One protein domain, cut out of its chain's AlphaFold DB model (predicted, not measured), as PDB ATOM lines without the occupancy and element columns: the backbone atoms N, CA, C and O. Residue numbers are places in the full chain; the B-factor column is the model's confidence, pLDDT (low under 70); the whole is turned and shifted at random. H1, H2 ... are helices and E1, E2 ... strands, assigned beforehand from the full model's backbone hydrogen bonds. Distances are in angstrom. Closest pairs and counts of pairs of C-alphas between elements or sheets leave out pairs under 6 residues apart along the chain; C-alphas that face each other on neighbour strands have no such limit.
ATOM      1  N   ASP A 222     -10.074 -27.674 -27.079       86.31
ATOM      2  CA  ASP A 222      -8.954 -26.772 -26.785       86.31
ATOM      3  C   ASP A 222      -9.289 -25.877 -25.592       86.31
ATOM      4  O   ASP A 222      -8.481 -25.716 -24.675       86.31
ATOM      5  N   GLY A 223     -10.512 -25.337 -25.572       87.00
ATOM      6  CA  GLY A 223     -11.014 -24.566 -24.443       87.00
ATOM      7  C   GLY A 223     -11.046 -25.387 -23.157       87.00
ATOM      8  O   GLY A 223     -10.591 -24.914 -22.118       87.00
ATOM      9  N   TYR A 224     -11.513 -26.634 -23.232       87.88
ATOM     10  CA  TYR A 224     -11.509 -27.574 -22.112       87.88
ATOM     11  C   TYR A 224     -10.090 -27.823 -21.573       87.88
ATOM     12  O   TYR A 224      -9.868 -27.734 -20.364       87.88
ATOM     13  N   MET A 225      -9.115 -28.086 -22.451       86.81
ATOM     14  CA  MET A 225      -7.724 -28.328 -22.045       86.81
ATOM     15  C   MET A 225      -7.097 -27.098 -21.388       86.81
ATOM     16  O   MET A 225      -6.412 -27.234 -20.381       86.81
ATOM     17  N   ILE A 226      -7.388 -25.895 -21.889       86.62
ATOM     18  CA  ILE A 226      -6.941 -24.642 -21.266       86.62
ATOM     19  C   ILE A 226      -7.480 -24.508 -19.842       86.62
ATOM     20  O   ILE A 226      -6.720 -24.199 -18.925       86.62
ATOM     21  N   VAL A 227      -8.782 -24.735 -19.644       86.69
ATOM     22  CA  VAL A 227      -9.388 -24.629 -18.311       86.69
ATOM     23  C   VAL A 227      -8.778 -25.658 -17.367       86.69
ATOM     24  O   VAL A 227      -8.405 -25.319 -16.245       86.69
ATOM     25  N   LYS A 228      -8.620 -26.897 -17.840       87.19
ATOM     26  CA  LYS A 228      -7.987 -27.979 -17.088       87.19
ATOM     27  C   LYS A 228      -6.563 -27.617 -16.653       87.19
ATOM     28  O   LYS A 228      -6.251 -27.750 -15.473       87.19
ATOM     29  N   ASP A 229      -5.735 -27.129 -17.573       87.12
ATOM     30  CA  ASP A 229      -4.343 -26.764 -17.302       87.12
ATOM     31  C   ASP A 229      -4.238 -25.605 -16.300       87.12
ATOM     32  O   ASP A 229      -3.397 -25.645 -15.400       87.12
ATOM     33  N   VAL A 230      -5.097 -24.585 -16.419       86.50
ATOM     34  CA  VAL A 230      -5.129 -23.451 -15.477       86.50
ATOM     35  C   VAL A 230      -5.532 -23.912 -14.078       86.50
ATOM     36  O   VAL A 230      -4.883 -23.540 -13.103       86.50
ATOM     37  N   LEU A 231      -6.566 -24.747 -13.959       85.94
ATOM     38  CA  LEU A 231      -7.003 -25.270 -12.661       85.94
ATOM     39  C   LEU A 231      -5.912 -26.131 -12.009       85.94
ATOM     40  O   LEU A 231      -5.612 -25.943 -10.831       85.94
ATOM     41  N   GLN A 232      -5.254 -26.999 -12.782       87.06
ATOM     42  CA  GLN A 232      -4.135 -27.807 -12.290       87.06
ATOM     43  C   GLN A 232      -2.939 -26.952 -11.857       87.06
ATOM     44  O   GLN A 232      -2.322 -27.237 -10.832       87.06
ATOM     45  N   PHE A 233      -2.624 -25.887 -12.601       85.81
ATOM     46  CA  PHE A 233      -1.584 -24.928 -12.222       85.81
ATOM     47  C   PHE A 233      -1.883 -24.251 -10.878       85.81
ATOM     48  O   PHE A 233      -0.981 -24.069 -10.065       85.81
ATOM     49  N   LEU A 234      -3.154 -23.944 -10.612       85.31
ATOM     50  CA  LEU A 234      -3.613 -23.377  -9.340       85.31
ATOM     51  C   LEU A 234      -3.754 -24.422  -8.216       85.31
ATOM     52  O   LEU A 234      -4.298 -24.118  -7.154       85.31
ATOM     53  N   GLY A 235      -3.284 -25.655  -8.435       84.75
ATOM     54  CA  GLY A 235      -3.333 -26.736  -7.452       84.75
ATOM     55  C   GLY A 235      -4.731 -27.308  -7.217       84.75
ATOM     56  O   GLY A 235      -4.951 -27.962  -6.201       84.75
ATOM     57  N   GLN A 236      -5.673 -27.062  -8.129       84.25
ATOM     58  CA  GLN A 236      -7.042 -27.557  -8.027       84.25
ATOM     59  C   GLN A 236      -7.228 -28.853  -8.809       84.25
ATOM     60  O   GLN A 236      -6.661 -29.030  -9.892       84.25
ATOM     61  N   ASP A 237      -8.089 -29.735  -8.295       81.62
ATOM     62  CA  ASP A 237      -8.629 -30.813  -9.115       81.62
ATOM     63  C   ASP A 237      -9.634 -30.199 -10.104       81.62
ATOM     64  O   ASP A 237     -10.671 -29.676  -9.683       81.62
ATOM     65  N   PRO A 238      -9.370 -30.245 -11.421       78.25
ATOM     66  CA  PRO A 238     -10.217 -29.585 -12.403       78.25
ATOM     67  C   PRO A 238     -11.634 -30.186 -12.487       78.25
ATOM     68  O   PRO A 238     -12.519 -29.571 -13.077       78.25
ATOM     69  N   TYR A 239     -11.865 -31.364 -11.899       78.25
ATOM     70  CA  TYR A 239     -13.163 -32.035 -11.878       78.25
ATOM     71  C   TYR A 239     -13.996 -31.724 -10.620       78.25
ATOM     72  O   TYR A 239     -15.225 -31.819 -10.693       78.25
ATOM     73  N   ASP A 240     -13.352 -31.283  -9.532       74.31
ATOM     74  CA  ASP A 240     -13.995 -30.935  -8.252       74.31
ATOM     75  C   ASP A 240     -13.971 -29.424  -7.946       74.31
ATOM     76  O   ASP A 240     -14.692 -28.954  -7.062       74.31
ATOM     77  N   ALA A 241     -13.172 -28.644  -8.681       69.00
ATOM     78  CA  ALA A 241     -13.021 -27.209  -8.469       69.00
ATOM     79  C   ALA A 241     -14.338 -26.443  -8.672       69.00
ATOM     80  O   ALA A 241     -14.944 -26.464  -9.746       69.00
ATOM     81  N   VAL A 242     -14.727 -25.672  -7.657       65.38
ATOM     82  CA  VAL A 242     -15.738 -24.617  -7.769       65.38
ATOM     83  C   VAL A 242     -14.985 -23.295  -7.837       65.38
ATOM     84  O   VAL A 242     -14.139 -23.026  -6.998       65.38
ATOM     85  N   LEU A 243     -15.267 -22.464  -8.844       60.97
ATOM     86  CA  LEU A 243     -14.682 -21.122  -8.965       60.97
ATOM     87  C   LEU A 243     -15.338 -20.161  -7.959       60.97
ATOM     88  O   LEU A 243     -16.054 -19.235  -8.350       60.97
ATOM     89  N   ASP A 244     -15.149 -20.422  -6.669       57.66
ATOM     90  CA  ASP A 244     -15.536 -19.548  -5.569       57.66
ATOM     91  C   ASP A 244     -14.377 -18.616  -5.159       57.66
ATOM     92  O   ASP A 244     -13.332 -18.546  -5.814       57.66
ATOM     93  N   GLY A 245     -14.626 -17.774  -4.152       57.06
ATOM     94  CA  GLY A 245     -13.847 -16.564  -3.866       57.06
ATOM     95  C   GLY A 245     -12.341 -16.766  -3.672       57.06
ATOM     96  O   GLY A 245     -11.588 -15.830  -3.922       57.06
ATOM     97  N   GLU A 246     -11.878 -17.959  -3.291       61.75
ATOM     98  CA  GLU A 246     -10.447 -18.226  -3.090       61.75
ATOM     99  C   GLU A 246      -9.671 -18.276  -4.415       61.75
ATOM    100  O   GLU A 246      -8.588 -17.694  -4.516       61.75
ATOM    101  N   LEU A 247     -10.252 -18.855  -5.474       66.25
ATOM    102  CA  LEU A 247      -9.616 -18.932  -6.797       66.25
ATOM    103  C   LEU A 247      -9.621 -17.604  -7.558       66.25
ATOM    104  O   LEU A 247      -8.815 -17.428  -8.472       66.25
ATOM    105  N   ASN A 248     -10.491 -16.667  -7.172       65.88
ATOM    106  CA  ASN A 248     -10.556 -15.318  -7.747       65.88
ATOM    107  C   ASN A 248      -9.572 -14.334  -7.077       65.88
ATOM    108  O   ASN A 248      -9.367 -13.230  -7.567       65.88
ATOM    109  N   ASN A 249      -8.922 -14.726  -5.974       69.56
ATOM    110  CA  ASN A 249      -7.980 -13.867  -5.246       69.56
ATOM    111  C   ASN A 249      -6.506 -14.105  -5.616       69.56
ATOM    112  O   ASN A 249      -5.625 -13.387  -5.135       69.56
ATOM    113  N   VAL A 250      -6.217 -15.091  -6.471       74.06
ATOM    114  CA  VAL A 250      -4.845 -15.410  -6.888       74.06
ATOM    115  C   VAL A 250      -4.366 -14.389  -7.916       74.06
ATOM    116  O   VAL A 250      -4.911 -14.284  -9.014       74.06
ATOM    117  N   LYS A 251      -3.310 -13.644  -7.587       77.25
ATOM    118  CA  LYS A 251      -2.679 -12.719  -8.531       77.25
ATOM    119  C   LYS A 251      -1.699 -13.484  -9.402       77.25
ATOM    120  O   LYS A 251      -0.725 -14.035  -8.901       77.25
ATOM    121  N   CYS A 252      -1.951 -13.494 -10.703       77.81
ATOM    122  CA  CYS A 252      -1.061 -14.123 -11.672       77.81
ATOM    123  C   CYS A 252      -0.649 -13.121 -12.749       77.81
ATOM    124  O   CYS A 252      -1.325 -12.115 -12.962       77.81
ATOM    125  N   TYR A 253       0.437 -13.408 -13.461       78.81
ATOM    126  CA  TYR A 253       0.771 -12.722 -14.708       78.81
ATOM    127  C   TYR A 253       1.190 -13.717 -15.789       78.81
ATOM    128  O   TYR A 253       1.744 -14.779 -15.498       78.81
ATOM    129  N   CYS A 254       0.902 -13.365 -17.043       82.31
ATOM    130  CA  CYS A 254       1.316 -14.133 -18.209       82.31
ATOM    131  C   CYS A 254       2.701 -13.663 -18.668       82.31
ATOM    132  O   CYS A 254       2.871 -12.506 -19.056       82.31
ATOM    133  N   VAL A 255       3.686 -14.559 -18.654       77.62
ATOM    134  CA  VAL A 255       5.088 -14.267 -19.000       77.62
ATOM    135  C   VAL A 255       5.245 -13.852 -20.462       77.62
ATOM    136  O   VAL A 255       6.037 -12.969 -20.774       77.62
ATOM    137  N   GLU A 256       4.457 -14.444 -21.358       77.25
ATOM    138  CA  GLU A 256       4.519 -14.160 -22.798       77.25
ATOM    139  C   GLU A 256       3.932 -12.785 -23.148       77.25
ATOM    140  O   GLU A 256       4.392 -12.137 -24.084       77.25
ATOM    141  N   CYS A 257       2.955 -12.305 -22.371       77.00
ATOM    142  CA  CYS A 257       2.341 -10.989 -22.567       77.00
ATOM    143  C   CYS A 257       2.991  -9.875 -21.736       77.00
ATOM    144  O   CYS A 257       2.776  -8.698 -22.027       77.00
ATOM    145  N   ALA A 258       3.806 -10.223 -20.735       65.94
ATOM    146  CA  ALA A 258       4.486  -9.265 -19.865       65.94
ATOM    147  C   ALA A 258       5.429  -8.308 -20.627       65.94
ATOM    148  O   ALA A 258       5.704  -7.206 -20.159       65.94
ATOM    149  N   SER A 259       5.887  -8.695 -21.821       57.97
ATOM    150  CA  SER A 259       6.783  -7.903 -22.674       57.97
ATOM    151  C   SER A 259       6.099  -6.743 -23.421       57.97
ATOM    152  O   SER A 259       6.792  -5.826 -23.852       57.97
ATOM    153  N   ASN A 260       4.761  -6.723 -23.532       53.94
ATOM    154  CA  ASN A 260       4.014  -5.780 -24.384       53.94
ATOM    155  C   ASN A 260       3.316  -4.617 -23.641       53.94
ATOM    156  O   ASN A 260       2.406  -3.986 -24.174       53.94
ATOM    157  N   SER A 261       3.790  -4.228 -22.452       46.09
ATOM    158  CA  SER A 261       3.468  -2.941 -21.786       46.09
ATOM    159  C   SER A 261       2.018  -2.678 -21.333       46.09
ATOM    160  O   SER A 261       1.664  -1.545 -21.013       46.09
ATOM    161  N   GLN A 262       1.201  -3.716 -21.160       47.12
ATOM    162  CA  GLN A 262       0.062  -3.666 -20.238       47.12
ATOM    163  C   GLN A 262       0.171  -4.865 -19.311       47.12
ATOM    164  O   GLN A 262       0.041  -6.008 -19.741       47.12
ATOM    165  N   TRP A 263       0.459  -4.606 -18.037       51.66
ATOM    166  CA  TRP A 263       0.433  -5.610 -16.983       51.66
ATOM    167  C   TRP A 263      -1.012  -6.081 -16.817       51.66
ATOM    168  O   TRP A 263      -1.744  -5.587 -15.963       51.66
ATOM    169  N   PHE A 264      -1.458  -7.000 -17.671       56.94
ATOM    170  CA  PHE A 264      -2.669  -7.745 -17.394       56.94
ATOM    171  C   PHE A 264      -2.315  -8.699 -16.257       56.94
ATOM    172  O   PHE A 264      -1.696  -9.740 -16.469       56.94
ATOM    173  N   THR A 265      -2.625  -8.277 -15.033       61.25
ATOM    174  CA  THR A 265      -2.615  -9.123 -13.840       61.25
ATOM    175  C   THR A 265      -4.027  -9.667 -13.660       61.25
ATOM    176  O   THR A 265      -4.831  -9.013 -12.983       61.25
ATOM    177  N   PRO A 266      -4.386 -10.793 -14.307       59.88
ATOM    178  CA  PRO A 266      -5.657 -11.440 -14.040       59.88
ATOM    179  C   PRO A 266      -5.779 -11.715 -12.544       59.88
ATOM    180  O   PRO A 266      -4.836 -12.189 -11.901       59.88
ATOM    181  N   GLN A 267      -6.943 -11.376 -12.000       69.06
ATOM    182  CA  GLN A 267      -7.290 -11.652 -10.614       69.06
ATOM    183  C   GLN A 267      -8.034 -12.976 -10.574       69.06
ATOM    184  O   GLN A 267      -9.252 -13.020 -10.544       69.06
ATOM    185  N   GLY A 268      -7.257 -14.053 -10.609       75.56
ATOM    186  CA  GLY A 268      -7.759 -15.399 -10.436       75.56
ATOM    187  C   GLY A 268      -8.089 -16.167 -11.707       75.56
ATOM    188  O   GLY A 268      -7.768 -15.790 -12.837       75.56
ATOM    189  N   ALA A 269      -8.675 -17.340 -11.483       79.88
ATOM    190  CA  ALA A 269      -8.774 -18.394 -12.483       79.88
ATOM    191  C   ALA A 269      -9.633 -18.008 -13.698       79.88
ATOM    192  O   ALA A 269      -9.290 -18.378 -14.823       79.88
ATOM    193  N   LYS A 270     -10.730 -17.258 -13.512       79.81
ATOM    194  CA  LYS A 270     -11.627 -16.864 -14.616       79.81
ATOM    195  C   LYS A 270     -10.911 -15.965 -15.620       79.81
ATOM    196  O   LYS A 270     -10.996 -16.193 -16.826       79.81
ATOM    197  N   GLU A 271     -10.171 -14.987 -15.127       80.06
ATOM    198  CA  GLU A 271      -9.430 -14.002 -15.900       80.06
ATOM    199  C   GLU A 271      -8.218 -14.648 -16.579       80.06
ATOM    200  O   GLU A 271      -7.924 -14.329 -17.731       80.06
ATOM    201  N   MET A 272      -7.550 -15.600 -15.914       83.75
ATOM    202  CA  MET A 272      -6.491 -16.411 -16.528       83.75
ATOM    203  C   MET A 272      -7.026 -17.246 -17.693       83.75
ATOM    204  O   MET A 272      -6.449 -17.224 -18.780       83.75
ATOM    205  N   ILE A 273      -8.148 -17.947 -17.493       83.50
ATOM    206  CA  ILE A 273      -8.819 -18.726 -18.540       83.50
ATOM    207  C   ILE A 273      -9.208 -17.807 -19.698       83.50
ATOM    208  O   ILE A 273      -8.872 -18.095 -20.843       83.50
ATOM    209  N   ALA A 274      -9.878 -16.686 -19.417       80.94
ATOM    210  CA  ALA A 274     -10.289 -15.734 -20.441       80.94
ATOM    211  C   ALA A 274      -9.081 -15.215 -21.233       80.94
ATOM    212  O   ALA A 274      -9.091 -15.272 -22.461       80.94
ATOM    213  N   HIS A 275      -8.008 -14.792 -20.563       82.94
ATOM    214  CA  HIS A 275      -6.781 -14.352 -21.225       82.94
ATOM    215  C   HIS A 275      -6.171 -15.449 -22.104       82.94
ATOM    216  O   HIS A 275      -5.835 -15.209 -23.262       82.94
ATOM    217  N   GLN A 276      -6.074 -16.674 -21.584       81.81
ATOM    218  CA  GLN A 276      -5.511 -17.808 -22.310       81.81
ATOM    219  C   GLN A 276      -6.324 -18.162 -23.563       81.81
ATOM    220  O   GLN A 276      -5.747 -18.508 -24.597       81.81
ATOM    221  N   LEU A 277      -7.652 -18.054 -23.485       79.50
ATOM    222  CA  LEU A 277      -8.553 -18.289 -24.611       79.50
ATOM    223  C   LEU A 277      -8.432 -17.194 -25.686       79.50
ATOM    224  O   LEU A 277      -8.379 -17.534 -26.863       79.50
ATOM    225  N   HIS A 278      -8.355 -15.915 -25.297       78.69
ATOM    226  CA  HIS A 278      -8.404 -14.780 -26.231       78.69
ATOM    227  C   HIS A 278      -7.038 -14.379 -26.800       78.69
ATOM    228  O   HIS A 278      -6.931 -14.062 -27.981       78.69
ATOM    229  N   SER A 279      -5.986 -14.363 -25.978       75.94
ATOM    230  CA  SER A 279      -4.681 -13.807 -26.365       75.94
ATOM    231  C   SER A 279      -3.749 -14.833 -27.010       75.94
ATOM    232  O   SER A 279      -2.833 -14.450 -27.731       75.94
ATOM    233  N   HIS A 280      -3.995 -16.128 -26.787       75.00
ATOM    234  CA  HIS A 280      -3.071 -17.204 -27.174       75.00
ATOM    235  C   HIS A 280      -3.692 -18.255 -28.102       75.00
ATOM    236  O   HIS A 280      -3.033 -19.227 -28.470       75.00
ATOM    237  N   ASN A 281      -4.961 -18.061 -28.486       65.69
ATOM    238  CA  ASN A 281      -5.693 -18.784 -29.533       65.69
ATOM    239  C   ASN A 281      -5.579 -20.327 -29.510       65.69
ATOM    240  O   ASN A 281      -5.719 -20.983 -30.537       65.69
ATOM    241  N   GLY A 282      -5.324 -20.934 -28.346       57.81
ATOM    242  CA  GLY A 282      -5.169 -22.391 -28.215       57.81
ATOM    243  C   GLY A 282      -3.816 -22.978 -28.636       57.81
ATOM    244  O   GLY A 282      -3.634 -24.181 -28.486       57.81
ATOM    245  N   ASN A 283      -2.841 -22.178 -29.085       54.44
ATOM    246  CA  ASN A 283      -1.476 -22.671 -29.294       54.44
ATOM    247  C   ASN A 283      -0.811 -22.884 -27.915       54.44
ATOM    248  O   ASN A 283      -0.594 -21.933 -27.154       54.44
ATOM    249  N   LEU A 284      -0.574 -24.147 -27.540       56.31
ATOM    250  CA  LEU A 284      -0.248 -24.544 -26.163       56.31
ATOM    251  C   LEU A 284       1.170 -25.113 -25.999       56.31
ATOM    252  O   LEU A 284       1.426 -26.253 -26.382       56.31
ATOM    253  N   PRO A 285       2.041 -24.407 -25.262       58.44
ATOM    254  CA  PRO A 285       2.796 -24.999 -24.163       58.44
ATOM    255  C   PRO A 285       1.972 -24.962 -22.853       58.44
ATOM    256  O   PRO A 285       1.027 -24.183 -22.724       58.44
ATOM    257  N   ALA A 286       2.283 -25.830 -21.887       68.75
ATOM    258  CA  ALA A 286       1.508 -26.003 -20.648       68.75
ATOM    259  C   ALA A 286       1.342 -24.696 -19.833       68.75
ATOM    260  O   ALA A 286       2.213 -23.830 -19.861       68.75
ATOM    261  N   ALA A 287       0.263 -24.552 -19.049       66.50
ATOM    262  CA  ALA A 287       0.041 -23.360 -18.206       66.50
ATOM    263  C   ALA A 287       1.235 -23.034 -17.280       66.50
ATOM    264  O   ALA A 287       1.584 -21.868 -17.104       66.50
ATOM    265  N   VAL A 288       1.920 -24.069 -16.780       66.06
ATOM    266  CA  VAL A 288       3.120 -23.975 -15.928       66.06
ATOM    267  C   VAL A 288       4.270 -23.203 -16.585       66.06
ATOM    268  O   VAL A 288       5.055 -22.573 -15.886       66.06
ATOM    269  N   SER A 289       4.391 -23.223 -17.915       64.94
ATOM    270  CA  SER A 289       5.462 -22.501 -18.613       64.94
ATOM    271  C   SER A 289       5.111 -21.048 -18.937       64.94
ATOM    272  O   SER A 289       5.937 -20.349 -19.515       64.94
ATOM    273  N   ARG A 290       3.888 -20.595 -18.626       75.56
ATOM    274  CA  ARG A 290       3.366 -19.282 -19.045       75.56
ATOM    275  C   ARG A 290       2.826 -18.426 -17.917       75.56
ATOM    276  O   ARG A 290       2.841 -17.204 -18.046       75.56
ATOM    277  N   TRP A 291       2.344 -19.038 -16.844       80.25
ATOM    278  CA  TRP A 291       1.772 -18.330 -15.710       80.25
ATOM    279  C   TRP A 291       2.723 -18.349 -14.520       80.25
ATOM    280  O   TRP A 291       3.305 -19.379 -14.184       80.25
ATOM    281  N   HIS A 292       2.837 -17.206 -13.851       78.00
ATOM    282  CA  HIS A 292       3.496 -17.091 -12.556       78.00
ATOM    283  C   HIS A 292       2.534 -16.485 -11.541       78.00
ATOM    284  O   HIS A 292       1.888 -15.472 -11.818       78.00
ATOM    285  N   VAL A 293       2.457 -17.124 -10.374       77.94
ATOM    286  CA  VAL A 293       1.739 -16.616  -9.202       77.94
ATOM    287  C   VAL A 293       2.618 -15.570  -8.514       77.94
ATOM    288  O   VAL A 293       3.827 -15.780  -8.385       77.94
ATOM    289  N   LEU A 294       2.015 -14.445  -8.129       68.56
ATOM    290  CA  LEU A 294       2.648 -13.337  -7.404       68.56
ATOM    291  C   LEU A 294       2.502 -13.479  -5.889       68.56
ATOM    292  O   LEU A 294       1.414 -13.906  -5.442       68.56
TER     293      LEU A 294
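Overview. This is residues 222 to 294 of the 294 residues of an uncharacterized protein of Agaricus bisporus var. burnettii (strain JB137-S8 / ATCC MYA-4627 / FGSC 10392) (UniProt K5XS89). What shows first? There is little regular structure: helices H1 and H2 pack together at a slant, a tiny ribbon of strands E1 and E2 lies near H2, and long loops fill out the rest. What is counted? The printed part has 73 residues, 29 in named elements, in the order H1, E1, H2, E2, class mixed. It is compact, with radius of gyration of the C-alphas 11.3 A and spans 35 by 25 by 18 A.

Arrangement. How do the helices stand? H1, residues 222 to 233, and H2, residues 269 to 279, touch, closest C-alphas Val 227 and Ile 273, 5.9 A, at a steep tilt of 43 degrees, opposite ways. In both, every O i to N i+4 pair is within hydrogen-bond range. How do the strands pair? E1, residues 252 to 254, and E2, residues 291 to 293, are antiparallel; N 253 and O 292, 3.0 A, are within hydrogen-bond range.

Along the chain. Where does H1 begin? C-alpha 222 is at (-8.954, -26.772, -26.785); H1 is 16.4 A long, H2 15.2 A. Where does E2 end? C-alpha 293 is at (1.739, -16.616, -9.202).

Size, cuts and confidence. Is it cut? The printed part has no cut; its three links are long. Where is pLDDT under 70? Residues 241 to 249, 258 to 267, 281 to 289 and 294.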